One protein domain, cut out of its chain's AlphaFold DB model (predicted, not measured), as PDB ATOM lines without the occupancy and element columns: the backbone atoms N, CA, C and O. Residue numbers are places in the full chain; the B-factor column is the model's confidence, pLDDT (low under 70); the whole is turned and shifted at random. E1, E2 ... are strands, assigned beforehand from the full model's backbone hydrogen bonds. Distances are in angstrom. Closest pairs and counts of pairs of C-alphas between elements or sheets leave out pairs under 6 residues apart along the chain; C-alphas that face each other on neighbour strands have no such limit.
ATOM      1  N   ILE A  26      19.921 -45.121 -61.538       91.50
ATOM      2  CA  ILE A  26      19.368 -45.993 -60.500       91.50
ATOM      3  C   ILE A  26      18.470 -45.146 -59.607       91.50
ATOM      4  O   ILE A  26      18.952 -44.285 -58.875       91.50
ATOM      5  N   THR A  27      17.178 -45.463 -59.592       92.00
ATOM      6  CA  THR A  27      16.230 -44.901 -58.628       92.00
ATOM      7  C   THR A  27      15.749 -46.007 -57.702       92.00
ATOM      8  O   THR A  27      15.306 -47.067 -58.150       92.00
ATOM      9  N   ARG A  28      15.815 -45.763 -56.394       89.19
ATOM     10  CA  ARG A  28      15.295 -46.661 -55.365       89.19
ATOM     11  C   ARG A  28      14.404 -45.877 -54.426       89.19
ATOM     12  O   ARG A  28      14.833 -44.886 -53.849       89.19
ATOM     13  N   ASP A  29      13.189 -46.362 -54.241       90.81
ATOM     14  CA  ASP A  29      12.229 -45.815 -53.295       90.81
ATOM     15  C   ASP A  29      11.677 -46.964 -52.458       90.81
ATOM     16  O   ASP A  29      11.002 -47.855 -52.977       90.81
ATOM     17  N   GLN A  30      12.046 -46.998 -51.182       88.00
ATOM     18  CA  GLN A  30      11.747 -48.118 -50.306       88.00
ATOM     19  C   GLN A  30      11.281 -47.627 -48.944       88.00
ATOM     20  O   GLN A  30      11.908 -46.770 -48.326       88.00
ATOM     21  N   SER A  31      10.184 -48.204 -48.465       90.81
ATOM     22  CA  SER A  31       9.683 -47.988 -47.109       90.81
ATOM     23  C   SER A  31      10.046 -49.168 -46.221       90.81
ATOM     24  O   SER A  31      10.052 -50.315 -46.669       90.81
ATOM     25  N   PHE A  32      10.315 -48.874 -44.959       89.88
ATOM     26  CA  PHE A  32      10.676 -49.843 -43.941       89.88
ATOM     27  C   PHE A  32       9.809 -49.620 -42.709       89.88
ATOM     28  O   PHE A  32       9.538 -48.481 -42.318       89.88
ATOM     29  N   ILE A  33       9.403 -50.724 -42.096       93.12
ATOM     30  CA  ILE A  33       8.757 -50.755 -40.789       93.12
ATOM     31  C   ILE A  33       9.540 -51.766 -39.960       93.12
ATOM     32  O   ILE A  33       9.849 -52.859 -40.436       93.12
ATOM     33  N   THR A  34       9.928 -51.378 -38.753       93.31
ATOM     34  CA  THR A  34      10.644 -52.232 -37.806       93.31
ATOM     35  C   THR A  34       9.914 -52.243 -36.482       93.31
ATOM     36  O   THR A  34       9.497 -51.201 -35.979       93.31
ATOM     37  N   TRP A  35       9.803 -53.438 -35.913       95.12
ATOM     38  CA  TRP A  35       9.169 -53.675 -34.628       95.12
ATOM     39  C   TRP A  35      10.219 -54.116 -33.616       95.12
ATOM     40  O   TRP A  35      10.943 -55.086 -33.844       95.12
ATOM     41  N   LEU A  36      10.273 -53.432 -32.478       95.00
ATOM     42  CA  LEU A  36      10.912 -53.946 -31.276       95.00
ATOM     43  C   LEU A  36       9.906 -54.849 -30.562       95.00
ATOM     44  O   LEU A  36       8.804 -54.410 -30.231       95.00
ATOM     45  N   VAL A  37      10.277 -56.107 -30.329       94.62
ATOM     46  CA  VAL A  37       9.362 -57.141 -29.831       94.62
ATOM     47  C   VAL A  37       9.949 -57.818 -28.600       94.62
ATOM     48  O   VAL A  37      11.081 -58.297 -28.637       94.62
ATOM     49  N   ALA A  38       9.157 -57.917 -27.532       95.31
ATOM     50  CA  ALA A  38       9.402 -58.869 -26.456       95.31
ATOM     51  C   ALA A  38       8.768 -60.208 -26.838       95.31
ATOM     52  O   ALA A  38       7.587 -60.261 -27.177       95.31
ATOM     53  N   MET A  39       9.548 -61.288 -26.795       94.75
ATOM     54  CA  MET A  39       9.069 -62.627 -27.130       94.75
ATOM     55  C   MET A  39       9.320 -63.587 -25.974       94.75
ATOM     56  O   MET A  39      10.455 -63.738 -25.519       94.75
ATOM     57  N   ASN A  40       8.273 -64.287 -25.545       96.25
ATOM     58  CA  ASN A  40       8.424 -65.398 -24.619       96.25
ATOM     59  C   ASN A  40       9.144 -66.552 -25.336       96.25
ATOM     60  O   ASN A  40       8.705 -67.032 -26.384       96.25
ATOM     61  N   SER A  41      10.272 -67.001 -24.789       93.31
ATOM     62  CA  SER A  41      11.113 -68.014 -25.431       93.31
ATOM     63  C   SER A  41      10.454 -69.395 -25.501       93.31
ATOM     64  O   SER A  41      10.754 -70.141 -26.439       93.31
ATOM     65  N   VAL A  42       9.545 -69.703 -24.568       96.00
ATOM     66  CA  VAL A  42       8.825 -70.978 -24.459       96.00
ATOM     67  C   VAL A  42       7.523 -70.933 -25.256       96.00
ATOM     68  O   VAL A  42       7.352 -71.727 -26.177       96.00
ATOM     69  N   THR A  43       6.628 -69.986 -24.958       95.88
ATOM     70  CA  THR A  43       5.293 -69.924 -25.590       95.88
ATOM     71  C   THR A  43       5.308 -69.295 -26.983       95.88
ATOM     72  O   THR A  43       4.338 -69.424 -27.722       95.88
ATOM     73  N   LYS A  44       6.399 -68.607 -27.356       91.50
ATOM     74  CA  LYS A  44       6.528 -67.806 -28.590       91.50
ATOM     75  C   LYS A  44       5.524 -66.660 -28.716       91.50
ATOM     76  O   LYS A  44       5.433 -66.062 -29.790       91.50
ATOM     77  N   GLU A  45       4.826 -66.331 -27.632       93.12
ATOM     78  CA  GLU A  45       3.986 -65.144 -27.532       93.12
ATOM     79  C   GLU A  45       4.835 -63.881 -27.704       93.12
ATOM     80  O   GLU A  45       5.981 -63.825 -27.246       93.12
ATOM     81  N   ARG A  46       4.289 -62.886 -28.410       92.25
ATOM     82  CA  ARG A  46       4.998 -61.673 -28.829       92.25
ATOM     83  C   ARG A  46       4.209 -60.444 -28.418       92.25
ATOM     84  O   ARG A  46       3.018 -60.356 -28.701       92.25
ATOM     85  N   ILE A  47       4.907 -59.478 -27.842       94.50
ATOM     86  CA  ILE A  47       4.372 -58.161 -27.509       94.50
ATOM     87  C   ILE A  47       5.209 -57.125 -28.251       94.50
ATOM     88  O   ILE A  47       6.436 -57.101 -28.126       94.50
ATOM     89  N   VAL A  48       4.551 -56.275 -29.039       95.81
ATOM     90  CA  VAL A  48       5.214 -55.153 -29.710       95.81
ATOM     91  C   VAL A  48       5.458 -54.052 -28.682       95.81
ATOM     92  O   VAL A  48       4.514 -53.526 -28.096       95.81
ATOM     93  N   LEU A  49       6.726 -53.709 -28.469       95.62
ATOM     94  CA  LEU A  49       7.146 -52.650 -27.552       95.62
ATOM     95  C   LEU A  49       7.242 -51.299 -28.258       95.62
ATOM     96  O   LEU A  49       6.898 -50.274 -27.681       95.62
ATOM     97  N   GLN A  50       7.729 -51.295 -29.501       97.12
ATOM     98  CA  GLN A  50       7.899 -50.077 -30.282       97.12
ATOM     99  C   GLN A  50       7.832 -50.360 -31.779       97.12
ATOM    100  O   GLN A  50       8.395 -51.343 -32.256       97.12
ATOM    101  N   THR A  51       7.209 -49.447 -32.517       97.69
ATOM    102  CA  THR A  51       7.210 -49.438 -33.980       97.69
ATOM    103  C   THR A  51       7.994 -48.231 -34.476       97.69
ATOM    104  O   THR A  51       7.813 -47.116 -33.973       97.69
ATOM    105  N   VAL A  52       8.873 -48.460 -35.452       96.88
ATOM    106  CA  VAL A  52       9.680 -47.440 -36.127       96.88
ATOM    107  C   VAL A  52       9.457 -47.542 -37.630       96.88
ATOM    108  O   VAL A  52       9.534 -48.634 -38.194       96.88
ATOM    109  N   ARG A  53       9.214 -46.410 -38.292       95.62
ATOM    110  CA  ARG A  53       8.987 -46.335 -39.740       95.62
ATOM    111  C   ARG A  53       9.938 -45.346 -40.394       95.62
ATOM    112  O   ARG A  53      10.175 -44.266 -39.860       95.62
ATOM    113  N   TRP A  54      10.450 -45.690 -41.571       94.19
ATOM    114  CA  TRP A  54      11.228 -44.760 -42.390       94.19
ATOM    115  C   TRP A  54      11.112 -45.081 -43.873       94.19
ATOM    116  O   TRP A  54      10.668 -46.162 -44.268       94.19
ATOM    117  N   ARG A  55      11.520 -44.125 -44.705       92.94
ATOM    118  CA  ARG A  55      11.543 -44.256 -46.157       92.94
ATOM    119  C   ARG A  55      12.887 -43.787 -46.688       92.94
ATOM    120  O   ARG A  55      13.348 -42.695 -46.379       92.94
ATOM    121  N   MET A  56      13.497 -44.624 -47.509       90.44
ATOM    122  CA  MET A  56      14.731 -44.335 -48.221       90.44
ATOM    123  C   MET A  56      14.398 -44.037 -49.677       90.44
ATOM    124  O   MET A  56      13.716 -44.821 -50.336       90.44
ATOM    125  N   ARG A  57      14.914 -42.921 -50.185       92.81
ATOM    126  CA  ARG A  57      14.818 -42.513 -51.586       92.81
ATOM    127  C   ARG A  57      16.199 -42.152 -52.102       92.81
ATOM    128  O   ARG A  57      16.758 -41.125 -51.722       92.81
ATOM    129  N   VAL A  58      16.739 -42.998 -52.966       92.06
ATOM    130  CA  VAL A  58      18.044 -42.813 -53.596       92.06
ATOM    131  C   VAL A  58      17.850 -42.631 -55.086       92.06
ATOM    132  O   VAL A  58      17.093 -43.371 -55.707       92.06
ATOM    133  N   ASP A  59      18.541 -41.643 -55.637       95.19
ATOM    134  CA  ASP A  59      18.533 -41.368 -57.063       95.19
ATOM    135  C   ASP A  59      19.961 -41.080 -57.519       95.19
ATOM    136  O   ASP A  59      20.604 -40.151 -57.018       95.19
ATOM    137  N   ILE A  60      20.484 -41.939 -58.387       94.62
ATOM    138  CA  ILE A  60      21.890 -41.978 -58.782       94.62
ATOM    139  C   ILE A  60      21.961 -41.919 -60.301       94.62
ATOM    140  O   ILE A  60      21.425 -42.801 -60.971       94.62
ATOM    141  N   ALA A  61      22.677 -40.929 -60.824       95.81
ATOM    142  CA  ALA A  61      23.083 -40.913 -62.222       95.81
ATOM    143  C   ALA A  61      24.357 -41.750 -62.389       95.81
ATOM    144  O   ALA A  61      25.247 -41.716 -61.528       95.81
ATOM    145  N   VAL A  62      24.434 -42.501 -63.484       94.25
ATOM    146  CA  VAL A  62      25.563 -43.369 -63.823       94.25
ATOM    147  C   VAL A  62      26.080 -42.998 -65.210       94.25
ATOM    148  O   VAL A  62      25.329 -43.033 -66.175       94.25
ATOM    149  N   GLU A  63      27.370 -42.691 -65.306       94.00
ATOM    150  CA  GLU A  63      28.086 -42.426 -66.553       94.00
ATOM    151  C   GLU A  63      29.038 -43.592 -66.852       94.00
ATOM    152  O   GLU A  63      30.093 -43.712 -66.210       94.00
ATOM    153  N   PRO A  64      28.683 -44.495 -67.787       90.69
ATOM    154  CA  PRO A  64      29.439 -45.724 -68.005       90.69
ATOM    155  C   PRO A  64      30.882 -45.529 -68.463       90.69
ATOM    156  O   PRO A  64      31.747 -46.337 -68.113       90.69
ATOM    157  N   ASP A  65      31.126 -44.455 -69.212       91.38
ATOM    158  CA  ASP A  65      32.405 -44.178 -69.868       91.38
ATOM    159  C   ASP A  65      33.432 -43.524 -68.930       91.38
ATOM    160  O   ASP A  65      34.613 -43.416 -69.262       91.38
ATOM    161  N   MET A  66      33.014 -43.117 -67.727       92.94
ATOM    162  CA  MET A  66      33.910 -42.520 -66.738       92.94
ATOM    163  C   MET A  66      34.840 -43.570 -66.093       92.94
ATOM    164  O   MET A  66      34.521 -44.765 -66.037       92.94
ATOM    165  N   PRO A  67      35.999 -43.167 -65.541       93.38
ATOM    166  CA  PRO A  67      36.875 -44.071 -64.798       93.38
ATOM    167  C   PRO A  67      36.196 -44.687 -63.567       93.38
ATOM    168  O   PRO A  67      35.280 -44.107 -62.976       93.38
ATOM    169  N   LEU A  68      36.669 -45.866 -63.146       89.44
ATOM    170  CA  LEU A  68      36.225 -46.497 -61.899       89.44
ATOM    171  C   LEU A  68      36.395 -45.528 -60.719       89.44
ATOM    172  O   LEU A  68      37.408 -44.847 -60.607       89.44
ATOM    173  N   GLY A  69      35.390 -45.471 -59.845       91.25
ATOM    174  CA  GLY A  69      35.339 -44.517 -58.731       91.25
ATOM    175  C   GLY A  69      34.710 -43.161 -59.074       91.25
ATOM    176  O   GLY A  69      34.377 -42.419 -58.157       91.25
ATOM    177  N   SER A  70      34.468 -42.858 -60.355       93.88
ATOM    178  CA  SER A  70      33.885 -41.574 -60.795       93.88
ATOM    179  C   SER A  70      32.645 -41.723 -61.684       93.88
ATOM    180  O   SER A  70      32.202 -40.758 -62.294       93.88
ATOM    181  N   ARG A  71      32.080 -42.932 -61.771       93.44
ATOM    182  CA  ARG A  71      30.943 -43.244 -62.657       93.44
ATOM    183  C   ARG A  71      29.582 -42.891 -62.084       93.44
ATOM    184  O   ARG A  71      28.632 -42.820 -62.840       93.44
ATOM    185  N   ALA A  72      29.456 -42.754 -60.769       93.69
ATOM    186  CA  ALA A  72      28.166 -42.578 -60.119       93.69
ATOM    187  C   ALA A  72      28.138 -41.274 -59.332       93.69
ATOM    188  O   ALA A  72      29.092 -40.948 -58.625       93.69
ATOM    189  N   SER A  73      27.022 -40.562 -59.422       95.31
ATOM    190  CA  SER A  73      26.771 -39.355 -58.639       95.31
ATOM    191  C   SER A  73      25.374 -39.407 -58.033       95.31
ATOM    192  O   SER A  73      24.418 -39.850 -58.670       95.31
ATOM    193  N   LEU A  74      25.254 -38.985 -56.773       94.50
ATOM    194  CA  LEU A  74      23.954 -38.829 -56.132       94.50
ATOM    195  C   LEU A  74      23.293 -37.567 -56.694       94.50
ATOM    196  O   LEU A  74      23.775 -36.464 -56.454       94.50
ATOM    197  N   VAL A  75      22.190 -37.738 -57.418       95.81
ATOM    198  CA  VAL A  75      21.378 -36.629 -57.952       95.81
ATOM    199  C   VAL A  75      20.106 -36.398 -57.136       95.81
ATOM    200  O   VAL A  75      19.486 -35.341 -57.217       95.81
ATOM    201  N   GLY A  76      19.726 -37.385 -56.320       90.12
ATOM    202  CA  GLY A  76      18.602 -37.302 -55.399       90.12
ATOM    203  C   GLY A  76      18.894 -36.496 -54.137       90.12
ATOM    204  O   GLY A  76      19.883 -35.777 -54.010       90.12
ATOM    205  N   ARG A  77      18.005 -36.640 -53.149       88.75
ATOM    206  CA  ARG A  77      18.122 -35.927 -51.873       88.75
ATOM    207  C   ARG A  77      19.345 -36.431 -51.091       88.75
ATOM    208  O   ARG A  77      19.392 -37.625 -50.783       88.75
ATOM    209  N   PRO A  78      20.287 -35.550 -50.699       89.06
ATOM    210  CA  PRO A  78      21.439 -35.953 -49.890       89.06
ATOM    211  C   PRO A  78      21.029 -36.364 -48.472       89.06
ATOM    212  O   PRO A  78      21.648 -37.236 -47.872       89.06
ATOM    213  N   TYR A  79      19.947 -35.779 -47.955       90.62
ATOM    214  CA  TYR A  79      19.397 -36.098 -46.644       90.62
ATOM    215  C   TYR A  79      18.159 -36.980 -46.781       90.62
ATOM    216  O   TYR A  79      17.213 -36.649 -47.501       90.62
ATOM    217  N   GLN A  80      18.181 -38.106 -46.075       90.44
ATOM    218  CA  GLN A  80      17.078 -39.058 -46.013       90.44
ATOM    219  C   GLN A  80      16.141 -38.721 -44.852       90.44
ATOM    220  O   GLN A  80      16.556 -38.119 -43.856       90.44
ATOM    221  N   GLU A  81      14.880 -39.131 -44.981       89.69
ATOM    222  CA  GLU A  81      13.923 -39.071 -43.877       89.69
ATOM    223  C   GLU A  81      14.464 -39.893 -42.706       89.69
ATOM    224  O   GLU A  81      14.863 -41.048 -42.870       89.69
ATOM    225  N   GLN A  82      14.521 -39.272 -41.529       93.25
ATOM    226  CA  GLN A  82      14.977 -39.961 -40.330       93.25
ATOM    227  C   GLN A  82      13.919 -40.967 -39.871       93.25
ATOM    228  O   GLN A  82      12.726 -40.744 -40.087       93.25
ATOM    229  N   PRO A  83      14.319 -42.066 -39.218       95.25
ATOM    230  CA  PRO A  83      13.358 -42.992 -38.651       95.25
ATOM    231  C   PRO A  83      12.433 -42.335 -37.630       95.25
ATOM    232  O   PRO A  83      12.874 -41.655 -36.708       95.25
ATOM    233  N   HIS A  84      11.136 -42.573 -37.804       96.31
ATOM    234  CA  HIS A  84      10.081 -42.050 -36.955       96.31
ATOM    235  C   HIS A  84       9.574 -43.144 -36.024       96.31
ATOM    236  O   HIS A  84       9.074 -44.178 -36.470       96.31
ATOM    237  N   ILE A  85       9.690 -42.896 -34.723       97.12
ATOM    238  CA  ILE A  85       9.064 -43.705 -33.680       97.12
ATOM    239  C   ILE A  85       7.563 -43.397 -33.697       97.12
ATOM    240  O   ILE A  85       7.171 -42.236 -33.587       97.12
ATOM    241  N   LEU A  86       6.725 -44.417 -33.873       96.56
ATOM    242  CA  LEU A  86       5.275 -44.237 -33.901       96.56
ATOM    243  C   LEU A  86       4.701 -44.158 -32.481       96.56
ATOM    244  O   LEU A  86       5.141 -44.866 -31.576       96.56
ATOM    245  N   ASN A  87       3.655 -43.345 -32.314       95.06
ATOM    246  CA  ASN A  87       2.909 -43.218 -31.054       95.06
ATOM    247  C   ASN A  87       1.921 -44.376 -30.821       95.06
ATOM    248  O   ASN A  87       1.221 -44.409 -29.812       95.06
ATOM    249  N   TYR A  88       1.827 -45.302 -31.772       93.44
ATOM    250  CA  TYR A  88       0.989 -46.491 -31.726       93.44
ATOM    251  C   TYR A  88       1.770 -47.680 -32.288       93.44
ATOM    252  O   TYR A  88       2.740 -47.504 -33.028       93.44
ATOM    253  N   GLN A  89       1.348 -48.893 -31.934       92.25
ATOM    254  CA  GLN A  89       1.978 -50.111 -32.432       92.25
ATOM    255  C   GLN A  89       1.253 -50.602 -33.678       92.25
ATOM    256  O   GLN A  89       0.070 -50.935 -33.614       92.25
ATOM    257  N   GLU A  90       1.957 -50.657 -34.809       93.00
ATOM    258  CA  GLU A  90       1.416 -51.325 -35.993       93.00
ATOM    259  C   GLU A  90       1.476 -52.844 -35.786       93.00
ATOM    260  O   GLU A  90       2.479 -53.349 -35.271       93.00
ATOM    261  N   PRO A  91       0.437 -53.602 -36.176       91.50
ATOM    262  CA  PRO A  91       0.477 -55.054 -36.091       91.50
ATOM    263  C   PRO A  91       1.575 -55.606 -37.006       91.50
ATOM    264  O   PRO A  91       1.748 -55.144 -38.135       91.50
ATOM    265  N   ILE A  92       2.302 -56.621 -36.535       92.75
ATOM    266  CA  ILE A  92       3.304 -57.294 -37.363       92.75
ATOM    267  C   ILE A  92       2.565 -58.165 -38.384       92.75
ATOM    268  O   ILE A  92       1.820 -59.065 -37.978       92.75
TER     269      ILE A  92
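This is residues 26 to 92 of the 124 residues of the protein "FA78B" of Poeciliopsis prolifica (blackstripe livebearer) (UniProt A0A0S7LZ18). The main picture is one long, twisted hairpin of two strands, E1 and E2, arched along its length, with the short strand E3 beside E2 at one end. After E3, a long stretch without a named element folds back along E2, on the side away from E1, and its last residues, 86 to 92, turn across the hairpin. The printed part has 67 residues with three named strands, in the order E1, E2, E3 along the chain, and no named helix. The sheet has the order E1, E2, E3, all antiparallel, and the class is all strand. The whole is extended, with a radius of gyration of the C-alphas of 18.7 A, and is a rod spanning 58 by 26 by 14 A.

Find C-alpha 26 at (19.368, -45.993, -60.500); from there E1 runs through residues 26 to 39, 38.7 A from first to last C-alpha. A short link of 6 residues leads to E2, residues 46 to 62, the longest strand, 44.5 A. Look for its first C-alpha at (4.998, -61.673, -28.829) and for its bend of 73 degrees at residue 49. After a short link of 9 residues comes E3, residues 72 to 74, ending at C-alpha 74, (23.954, -38.829, -56.132).

Begin with E1 and E2, a hairpin of antiparallel neighbours whose directions stand at 166 degrees. The C-alphas of Ser 31 and Arg 55 face each other at 4.3 A, and those of Met 39 and Arg 46 at 4.5 A. Within hydrogen-bond range you will find N 28 and O 58 at 2.8 A, and N 54 and O 32 at 3.0 A. E2 and E3 form the second hairpin, antiparallel at 123 degrees; the C-alphas of Ile 60 and Leu 74 face each other at 4.6 A, and N 61 and O 73 are 3.0 A apart, within hydrogen-bond range. The three strands make a meander, each strand the antiparallel neighbour of the one before. The pairing is staggered: E2 pairs with E1 over residues 46 to 60 and with E3 over residues 60 to 62. E1 and E3, the edge strands, are apart. Further on, residues 84 to 85 make a short antiparallel pairing with residues 52 to 53 of E2.

The two C-alphas farthest apart are those of Thr 43 and Asp 65, 58.0 A. The printed part has no cut, and neither link between the strands is long. Residues 75 to 92 hold no named element; their C-alphas lie 8 to 19 A from the mean of all C-alphas. The mean pLDDT of the printed part is 93.3, and no printed residue is under 70.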